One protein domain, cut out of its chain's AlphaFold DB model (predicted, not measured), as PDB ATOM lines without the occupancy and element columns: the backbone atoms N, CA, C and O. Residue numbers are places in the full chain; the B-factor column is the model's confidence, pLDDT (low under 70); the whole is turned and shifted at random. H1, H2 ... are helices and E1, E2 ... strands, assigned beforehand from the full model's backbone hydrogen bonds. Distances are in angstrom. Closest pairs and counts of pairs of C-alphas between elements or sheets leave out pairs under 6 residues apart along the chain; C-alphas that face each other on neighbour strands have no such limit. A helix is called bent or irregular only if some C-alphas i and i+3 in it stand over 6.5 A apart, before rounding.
ATOM      1  N   VAL A   9     -71.208  55.005  84.370       54.72
ATOM      2  CA  VAL A   9     -72.497  55.692  84.358       54.72
ATOM      3  C   VAL A   9     -72.411  56.703  83.228       54.72
ATOM      4  O   VAL A   9     -71.701  57.703  83.311       54.72
ATOM      5  N   GLY A  10     -73.050  56.354  82.119       54.97
ATOM      6  CA  GLY A  10     -73.056  57.143  80.901       54.97
ATOM      7  C   GLY A  10     -74.449  57.665  80.618       54.97
ATOM      8  O   GLY A  10     -75.453  57.063  81.004       54.97
ATOM      9  N   ASN A  11     -74.496  58.776  79.899       60.09
ATOM     10  CA  ASN A  11     -75.736  59.345  79.437       60.09
ATOM     11  C   ASN A  11     -75.706  59.462  77.914       60.09
ATOM     12  O   ASN A  11     -74.966  60.271  77.353       60.09
ATOM     13  N   GLU A  12     -76.458  58.594  77.241       56.62
ATOM     14  CA  GLU A  12     -76.491  58.487  75.780       56.62
ATOM     15  C   GLU A  12     -77.253  59.662  75.139       56.62
ATOM     16  O   GLU A  12     -78.370  59.518  74.645       56.62
ATOM     17  N   GLY A  13     -76.627  60.842  75.102       52.41
ATOM     18  CA  GLY A  13     -77.072  61.950  74.249       52.41
ATOM     19  C   GLY A  13     -78.206  62.815  74.807       52.41
ATOM     20  O   GLY A  13     -78.993  63.372  74.042       52.41
ATOM     21  N   THR A  14     -78.292  62.974  76.124       55.00
ATOM     22  CA  THR A  14     -79.194  63.951  76.759       55.00
ATOM     23  C   THR A  14     -78.791  65.399  76.504       55.00
ATOM     24  O   THR A  14     -77.632  65.787  76.625       55.00
ATOM     25  N   GLY A  15     -79.790  66.237  76.226       52.38
ATOM     26  CA  GLY A  15     -79.616  67.679  76.032       52.38
ATOM     27  C   GLY A  15     -79.647  68.532  77.311       52.38
ATOM     28  O   GLY A  15     -79.435  69.737  77.213       52.38
ATOM     29  N   TYR A  16     -79.906  67.955  78.492       58.62
ATOM     30  CA  TYR A  16     -80.072  68.694  79.759       58.62
ATOM     31  C   TYR A  16     -78.923  68.440  80.739       58.62
ATOM     32  O   TYR A  16     -79.067  67.706  81.709       58.62
ATOM     33  N   ASN A  17     -77.785  69.082  80.478       59.69
ATOM     34  CA  ASN A  17     -76.533  68.914  81.223       59.69
ATOM     35  C   ASN A  17     -76.690  69.172  82.745       59.69
ATOM     36  O   ASN A  17     -76.409  68.286  83.541       59.69
ATOM     37  N   ASN A  18     -77.267  70.305  83.161       63.53
ATOM     38  CA  ASN A  18     -77.304  70.691  84.586       63.53
ATOM     39  C   ASN A  18     -78.072  69.720  85.503       63.53
ATOM     40  O   ASN A  18     -77.686  69.530  86.651       63.53
ATOM     41  N   LEU A  19     -79.159  69.117  85.009       67.19
ATOM     42  CA  LEU A  19     -79.974  68.157  85.768       67.19
ATOM     43  C   LEU A  19     -79.176  66.889  86.105       67.19
ATOM     44  O   LEU A  19     -79.346  66.269  87.151       67.19
ATOM     45  N   LEU A  20     -78.309  66.505  85.177       70.00
ATOM     46  CA  LEU A  20     -77.528  65.281  85.239       70.00
ATOM     47  C   LEU A  20     -76.275  65.458  86.075       70.00
ATOM     48  O   LEU A  20     -75.856  64.510  86.723       70.00
ATOM     49  N   GLU A  21     -75.703  66.659  86.074       74.00
ATOM     50  CA  GLU A  21     -74.604  67.009  86.971       74.00
ATOM     51  C   GLU A  21     -75.049  66.882  88.433       74.00
ATOM     52  O   GLU A  21     -74.415  66.152  89.187       74.00
ATOM     53  N   GLU A  22     -76.195  67.462  88.817       78.81
ATOM     54  CA  GLU A  22     -76.719  67.327  90.188       78.81
ATOM     55  C   GLU A  22     -77.012  65.861  90.546       78.81
ATOM     56  O   GLU A  22     -76.622  65.378  91.609       78.81
ATOM     57  N   GLN A  23     -77.661  65.117  89.643       79.50
ATOM     58  CA  GLN A  23     -77.906  63.690  89.841       79.50
ATOM     59  C   GLN A  23     -76.601  62.909  90.044       79.50
ATOM     60  O   GLN A  23     -76.540  62.024  90.898       79.50
ATOM     61  N   ASN A  24     -75.574  63.209  89.246       78.38
ATOM     62  CA  ASN A  24     -74.276  62.560  89.342       78.38
ATOM     63  C   ASN A  24     -73.575  62.913  90.654       78.38
ATOM     64  O   ASN A  24     -73.010  62.015  91.261       78.38
ATOM     65  N   GLU A  25     -73.631  64.163  91.115       84.44
ATOM     66  CA  GLU A  25     -73.070  64.564  92.412       84.44
ATOM     67  C   GLU A  25     -73.714  63.776  93.561       84.44
ATOM     68  O   GLU A  25     -73.008  63.128  94.332       84.44
ATOM     69  N   LEU A  26     -75.050  63.735  93.611       86.75
ATOM     70  CA  LEU A  26     -75.785  62.986  94.635       86.75
ATOM     71  C   LEU A  26     -75.491  61.480  94.573       86.75
ATOM     72  O   LEU A  26     -75.287  60.835  95.601       86.75
ATOM     73  N   LEU A  27     -75.428  60.921  93.362       86.31
ATOM     74  CA  LEU A  27     -75.043  59.531  93.158       86.31
ATOM     75  C   LEU A  27     -73.615  59.275  93.653       86.31
ATOM     76  O   LEU A  27     -73.379  58.273  94.319       86.31
ATOM     77  N   MET A  28     -72.657  60.152  93.351       86.81
ATOM     78  CA  MET A  28     -71.266  59.984  93.779       86.81
ATOM     79  C   MET A  28     -71.127  60.048  95.300       86.81
ATOM     80  O   MET A  28     -70.372  59.246  95.847       86.81
ATOM     81  N   ASP A  29     -71.874  60.913  95.983       90.19
ATOM     82  CA  ASP A  29     -71.908  60.949  97.448       90.19
ATOM     83  C   ASP A  29     -72.422  59.621  98.027       90.19
ATOM     84  O   ASP A  29     -71.780  59.024  98.897       90.19
ATOM     85  N   ASP A  30     -73.524  59.088  97.496       90.12
ATOM     86  CA  ASP A  30     -74.050  57.790  97.930       90.12
ATOM     87  C   ASP A  30     -73.027  56.659  97.725       90.12
ATOM     88  O   ASP A  30     -72.833  55.811  98.599       90.12
ATOM     89  N   LEU A  31     -72.307  56.658  96.603       88.00
ATOM     90  CA  LEU A  31     -71.358  55.590  96.290       88.00
ATOM     91  C   LEU A  31     -70.015  55.716  97.016       88.00
ATOM     92  O   LEU A  31     -69.457  54.696  97.416       88.00
ATOM     93  N   LEU A  32     -69.478  56.931  97.159       87.38
ATOM     94  CA  LEU A  32     -68.114  57.192  97.640       87.38
ATOM     95  C   LEU A  32     -68.046  57.664  99.093       87.38
ATOM     96  O   LEU A  32     -66.962  57.639  99.676       87.38
ATOM     97  N   ILE A  33     -69.165  58.094  99.674       87.12
ATOM     98  CA  ILE A  33     -69.245  58.523 101.074       87.12
ATOM     99  C   ILE A  33     -70.078  57.522 101.870       87.12
ATOM    100  O   ILE A  33     -69.603  56.995 102.877       87.12
ATOM    101  N   ASN A  34     -71.289  57.212 101.399       89.75
ATOM    102  CA  ASN A  34     -72.198  56.314 102.122       89.75
ATOM    103  C   ASN A  34     -71.872  54.829 101.888       89.75
ATOM    104  O   ASN A  34     -72.201  53.988 102.725       89.75
ATOM    105  N   GLY A  35     -71.170  54.506 100.796       88.06
ATOM    106  CA  GLY A  35     -70.846  53.129 100.435       88.06
ATOM    107  C   GLY A  35     -72.077  52.346  99.979       88.06
ATOM    108  O   GLY A  35     -72.222  51.160 100.283       88.06
ATOM    109  N   ASP A  36     -72.989  53.004  99.267       90.81
ATOM    110  CA  ASP A  36     -74.124  52.336  98.648       90.81
ATOM    111  C   ASP A  36     -73.676  51.511  97.430       90.81
ATOM    112  O   ASP A  36     -72.653  51.755  96.781       90.81
ATOM    113  N   ARG A  37     -74.477  50.496  97.092       89.62
ATOM    114  CA  ARG A  37     -74.302  49.736  95.847       89.62
ATOM    115  C   ARG A  37     -74.837  50.541  94.665       89.62
ATOM    116  O   ARG A  37     -75.888  51.176  94.768       89.62
ATOM    117  N   ILE A  38     -74.168  50.419  93.519       86.75
ATOM    118  CA  ILE A  38     -74.444  51.222  92.314       86.75
ATOM    119  C   ILE A  38     -75.895  51.136  91.847       86.75
ATOM    120  O   ILE A  38     -76.538  52.159  91.631       86.75
ATOM    121  N   GLY A  39     -76.422  49.926  91.678       85.56
ATOM    122  CA  GLY A  39     -77.765  49.698  91.149       85.56
ATOM    123  C   GLY A  39     -78.852  50.345  92.009       85.56
ATOM    124  O   GLY A  39     -79.623  51.151  91.485       85.56
ATOM    125  N   PRO A  40     -78.918  50.039  93.319       89.19
ATOM    126  CA  PRO A  40     -79.856  50.684  94.232       89.19
ATOM    127  C   PRO A  40     -79.752  52.212  94.236       89.19
ATOM    128  O   PRO A  40     -80.783  52.873  94.102       89.19
ATOM    129  N   ALA A  41     -78.540  52.770  94.326       88.62
ATOM    130  CA  ALA A  41     -78.336  54.217  94.327       88.62
ATOM    131  C   ALA A  41     -78.831  54.853  93.018       88.62
ATOM    132  O   ALA A  41     -79.693  55.729  93.046       88.62
ATOM    133  N   LEU A  42     -78.409  54.338  91.856       84.62
ATOM    134  CA  LEU A  42     -78.857  54.875  90.571       84.62
ATOM    135  C   LEU A  42     -80.377  54.755  90.405       84.62
ATOM    136  O   LEU A  42     -81.025  55.720  90.007       84.62
ATOM    137  N   SER A  43     -80.966  53.602  90.741       84.50
ATOM    138  CA  SER A  43     -82.413  53.384  90.605       84.50
ATOM    139  C   SER A  43     -83.244  54.388  91.410       84.50
ATOM    140  O   SER A  43     -84.298  54.825  90.948       84.50
ATOM    141  N   ARG A  44     -82.738  54.812  92.575       87.12
ATOM    142  CA  ARG A  44     -83.363  55.818  93.434       87.12
ATOM    143  C   ARG A  44     -83.423  57.176  92.743       87.12
ATOM    144  O   ARG A  44     -84.478  57.801  92.715       87.12
ATOM    145  N   TYR A  45     -82.320  57.607  92.139       81.94
ATOM    146  CA  TYR A  45     -82.278  58.896  91.459       81.94
ATOM    147  C   TYR A  45     -82.986  58.879  90.107       81.94
ATOM    148  O   TYR A  45     -83.639  59.858  89.766       81.94
ATOM    149  N   ILE A  46     -82.965  57.764  89.369       80.12
ATOM    150  CA  ILE A  46     -83.852  57.595  88.205       80.12
ATOM    151  C   ILE A  46     -85.295  57.823  88.648       80.12
ATOM    152  O   ILE A  46     -85.996  58.646  88.075       80.12
ATOM    153  N   TRP A  47     -85.713  57.165  89.727       79.38
ATOM    154  CA  TRP A  47     -87.056  57.330  90.259       79.38
ATOM    155  C   TRP A  47     -87.363  58.774  90.667       79.38
ATOM    156  O   TRP A  47     -88.411  59.288  90.301       79.38
ATOM    157  N   PHE A  48     -86.475  59.474  91.371       78.62
ATOM    158  CA  PHE A  48     -86.743  60.859  91.780       78.62
ATOM    159  C   PHE A  48     -86.814  61.849  90.610       78.62
ATOM    160  O   PHE A  48     -87.608  62.793  90.662       78.62
ATOM    161  N   TYR A  49     -86.025  61.623  89.556       76.19
ATOM    162  CA  TYR A  49     -85.882  62.555  88.436       76.19
ATOM    163  C   TYR A  49     -86.797  62.244  87.249       76.19
ATOM    164  O   TYR A  49     -87.169  63.163  86.529       76.19
ATOM    165  N   THR A  50     -87.177  60.985  87.018       72.25
ATOM    166  CA  THR A  50     -88.026  60.597  85.874       72.25
ATOM    167  C   THR A  50     -89.457  60.271  86.269       72.25
ATOM    168  O   THR A  50     -90.268  59.928  85.408       72.25
ATOM    169  N   ARG A  51     -89.790  60.307  87.562       74.00
ATOM    170  CA  ARG A  51     -91.148  59.996  87.998       74.00
ATOM    171  C   ARG A  51     -92.106  61.117  87.647       74.00
ATOM    172  O   ARG A  51     -91.868  62.284  87.947       74.00
ATOM    173  N   ASP A  52     -93.232  60.693  87.090       68.19
ATOM    174  CA  ASP A  52     -94.357  61.541  86.746       68.19
ATOM    175  C   ASP A  52     -94.821  62.365  87.957       68.19
ATOM    176  O   ASP A  52     -95.302  61.837  88.968       68.19
ATOM    177  N   TYR A  53     -94.670  63.680  87.843       65.50
ATOM    178  CA  TYR A  53     -95.069  64.639  88.864       65.50
ATOM    179  C   TYR A  53     -96.585  64.716  89.066       65.50
ATOM    180  O   TYR A  53     -97.041  65.157  90.122       65.50
ATOM    181  N   THR A  54     -97.384  64.255  88.099       66.75
ATOM    182  CA  THR A  54     -98.850  64.230  88.207       66.75
ATOM    183  C   THR A  54     -99.343  63.191  89.216       66.75
ATOM    184  O   THR A  54    -100.501  63.224  89.627       66.75
ATOM    185  N   THR A  55     -98.451  62.313  89.693       70.81
ATOM    186  CA  THR A  55     -98.753  61.339  90.750       70.81
ATOM    187  C   THR A  55     -98.961  61.970  92.132       70.81
ATOM    188  O   THR A  55     -99.431  61.281  93.036       70.81
ATOM    189  N   GLY A  56     -98.641  63.260  92.313       67.88
ATOM    190  CA  GLY A  56     -98.816  63.975  93.585       67.88
ATOM    191  C   GLY A  56     -97.864  63.526  94.700       67.88
ATOM    192  O   GLY A  56     -98.082  63.860  95.864       67.88
ATOM    193  N   ASP A  57     -96.826  62.753  94.367       69.31
ATOM    194  CA  ASP A  57     -95.817  62.302  95.323       69.31
ATOM    195  C   ASP A  57     -94.876  63.464  95.696       69.31
ATOM    196  O   ASP A  57     -94.270  64.060  94.799       69.31
ATOM    197  N   PRO A  58     -94.707  63.782  96.995       70.56
ATOM    198  CA  PRO A  58     -93.855  64.889  97.432       70.56
ATOM    199  C   PRO A  58     -92.359  64.657  97.174       70.56
ATOM    200  O   PRO A  58     -91.575  65.586  97.326       70.56
ATOM    201  N   ASN A  59     -91.955  63.438  96.804       70.19
ATOM    202  CA  ASN A  59     -90.562  63.080  96.544       70.19
ATOM    203  C   ASN A  59     -90.169  63.198  95.060       70.19
ATOM    204  O   ASN A  59     -89.049  62.837  94.702       70.19
ATOM    205  N   SER A  60     -91.069  63.649  94.175       69.56
ATOM    206  CA  SER A  60     -90.686  63.985  92.797       69.56
ATOM    207  C   SER A  60     -89.856  65.269  92.808       69.56
ATOM    208  O   SER A  60     -90.335  66.310  93.260       69.56
ATOM    209  N   MET A  61     -88.615  65.209  92.319       71.00
ATOM    210  CA  MET A  61     -87.700  66.354  92.393       71.00
ATOM    211  C   MET A  61     -87.934  67.394  91.291       71.00
ATOM    212  O   MET A  61     -87.629  68.565  91.497       71.00
ATOM    213  N   TYR A  62     -88.484  67.003  90.135       67.31
ATOM    214  CA  TYR A  62     -88.416  67.844  88.931       67.31
ATOM    215  C   TYR A  62     -89.746  68.219  88.270       67.31
ATOM    216  O   TYR A  62     -89.738  68.887  87.237       67.31
ATOM    217  N   SER A  63     -90.885  67.915  88.904       66.25
ATOM    218  CA  SER A  63     -92.202  68.444  88.515       66.25
ATOM    219  C   SER A  63     -92.467  68.350  86.988       66.25
ATOM    220  O   SER A  63     -92.141  67.342  86.353       66.25
ATOM    221  N   GLU A  64     -93.010  69.400  86.371       66.94
ATOM    222  CA  GLU A  64     -93.318  69.493  84.935       66.94
ATOM    223  C   GLU A  64     -92.100  69.311  84.009       66.94
ATOM    224  O   GLU A  64     -92.264  68.937  82.845       66.94
ATOM    225  N   ASN A  65     -90.867  69.509  84.503       67.00
ATOM    226  CA  ASN A  65     -89.654  69.357  83.688       67.00
ATOM    227  C   ASN A  65     -89.398  67.901  83.276       67.00
ATOM    228  O   ASN A  65     -88.725  67.656  82.271       67.00
ATOM    229  N   THR A  66     -89.981  66.935  83.991       65.19
ATOM    230  CA  THR A  66     -89.913  65.509  83.631       65.19
ATOM    231  C   THR A  66     -90.520  65.218  82.254       65.19
ATOM    232  O   THR A  66     -90.054  64.315  81.567       65.19
ATOM    233  N   LEU A  67     -91.477  66.031  81.782       67.19
ATOM    234  CA  LEU A  67     -92.106  65.879  80.460       67.19
ATOM    235  C   LEU A  67     -91.199  66.280  79.293       67.19
ATOM    236  O   LEU A  67     -91.414  65.844  78.165       67.19
ATOM    237  N   ASN A  68     -90.203  67.124  79.558       66.62
ATOM    238  CA  ASN A  68     -89.299  67.669  78.544       66.62
ATOM    239  C   ASN A  68     -87.885  67.081  78.644       66.62
ATOM    240  O   ASN A  68     -86.989  67.486  77.901       66.62
ATOM    241  N   THR A  69     -87.680  66.137  79.562       65.06
ATOM    242  CA  THR A  69     -86.385  65.511  79.808       65.06
ATOM    243  C   THR A  69     -86.355  64.143  79.144       65.06
ATOM    244  O   THR A  69     -87.074  63.231  79.537       65.06
ATOM    245  N   ASN A  70     -85.502  63.984  78.136       62.94
ATOM    246  CA  ASN A  70     -85.209  62.679  77.553       62.94
ATOM    247  C   ASN A  70     -83.916  62.151  78.175       62.94
ATOM    248  O   ASN A  70     -82.858  62.582  77.736       62.94
ATOM    249  N   PHE A  71     -84.007  61.301  79.204       68.12
ATOM    250  CA  PHE A  71     -82.872  60.779  79.978       68.12
ATOM    251  C   PHE A  71     -82.754  59.261  79.875       68.12
ATOM    252  O   PHE A  71     -83.681  58.542  80.244       68.12
ATOM    253  N   HIS A  72     -81.591  58.782  79.426       68.56
ATOM    254  CA  HIS A  72     -81.270  57.359  79.319       68.56
ATOM    255  C   HIS A  72     -80.061  57.021  80.210       68.56
ATOM    256  O   HIS A  72     -78.915  57.153  79.770       68.56
ATOM    257  N   PRO A  73     -80.299  56.623  81.473       69.25
ATOM    258  CA  PRO A  73     -79.247  56.167  82.369       69.25
ATOM    259  C   PRO A  73     -78.739  54.803  81.913       69.25
ATOM    260  O   PRO A  73     -79.502  53.837  81.873       69.25
ATOM    261  N   ASN A  74     -77.442  54.701  81.640       69.25
ATOM    262  CA  ASN A  74     -76.815  53.428  81.324       69.25
ATOM    263  C   ASN A  74     -75.834  53.028  82.423       69.25
ATOM    264  O   ASN A  74     -74.949  53.804  82.786       69.25
ATOM    265  N   ILE A  75     -75.983  51.798  82.924       72.31
ATOM    266  CA  ILE A  75     -74.957  51.112  83.714       72.31
ATOM    267  C   ILE A  75     -74.352  50.038  82.823       72.31
ATOM    268  O   ILE A  75     -75.032  49.091  82.431       72.31
ATOM    269  N   TYR A  76     -73.050  50.137  82.586       73.06
ATOM    270  CA  TYR A  76     -72.262  49.021  82.076       73.06
ATOM    271  C   TYR A  76     -71.462  48.459  83.245       73.06
ATOM    272  O   TYR A  76     -70.577  49.140  83.751       73.06
ATOM    273  N   GLY A  77     -71.807  47.261  83.719       74.75
ATOM    274  CA  GLY A  77     -71.141  46.627  84.857       74.75
ATOM    275  C   GLY A  77     -72.100  45.886  85.787       74.75
ATOM    276  O   GLY A  77     -73.252  45.633  85.440       74.75
TER     277      GLY A  77
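What this domain is: This is residues 9 to 77 of the 96 residues of an uncharacterized protein of Thermoplasmata archaeon (UniProt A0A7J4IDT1). Look first for a helical hairpin, H1 and H2 side by side at a tilt of 34 degrees, with H2 nearest the middle and a small ribbon of two strands, E1 and E2, near one side of it. Past the last residue of H2 a long loop, residues 51 to 62, leads to the short helix H3, which sits near that end of H2 and crosswise to it. The printed part has 69 residues, with three named helices and two named strands in the order E1, H1, H2, H3, E2; the sheet's order is E1 - E2, antiparallel, and the class is mostly helix. The whole is compact, with a radius of gyration of the C-alphas of 12.1 A, and spans 32 by 27 by 19 A.

Where its parts are: Find C-alpha 9 at (-72.497, 55.692, 84.358), where strand E1, residues 9 to 11, begins. From C-alpha 17 at (-76.533, 68.914, 81.223) helix H1, residues 17 to 34, runs 24.8 A. Helix H2, residues 38 to 50, is 17.7 A long, and helix H3, residues 63 to 68, is 10.4 A long. H3 is neither bent nor irregular, but only just: C-alphas 63 and 66 are 6.1 A apart. Strand E2, residues 73 to 76, runs 10.0 A and ends at C-alpha 76, (-72.262, 49.021, 82.076).

How they stand to each other: Look at the hairpin of H1 and H2: they touch, H1 with its residues 23 to 31 alone, and the closest C-alphas, those of Leu 27 and Ala 41, are 6.4 A apart. They run opposite ways at a shallow tilt of 34 degrees, only just short of steep. Next look at E1 and E2, antiparallel neighbours at 137 degrees: N 10 and O 74 are within hydrogen-bond range at 3.2 A, and so are N 74 and O 10, at 3.2 A. The closest C-alphas of H2 and E2, those of Ile 46 and Pro 73, are 7.6 A apart. H3 is close to H2 but not clearly touching it; their closest C-alphas, Thr 50 and Thr 66, are 5.7 A apart, and their lines are about perpendicular at 86 degrees. H1 and H3 are apart, and so are H1 and E2. In H1 and H2 every O i to N i+4 pair is within hydrogen-bond range; in H3 it is 0 of 2, with 3 of 3 O i to N i+3 pairs within range.

The domain as a whole: The two C-alphas farthest apart, those of Gly 56 and Gly 77, are 33.8 A apart, while the first and last printed C-alphas, those of Val 9 and Gly 77, are 9.2 A apart. The printed part has no cut. The link from H2 to H3 is long, with 12 residues; the other three links are tight. The mean pLDDT of the printed part is 73.8, and you will find values under 70 at residues 9 to 19, 52 to 54, 56 to 57, 60 and 62 to 74.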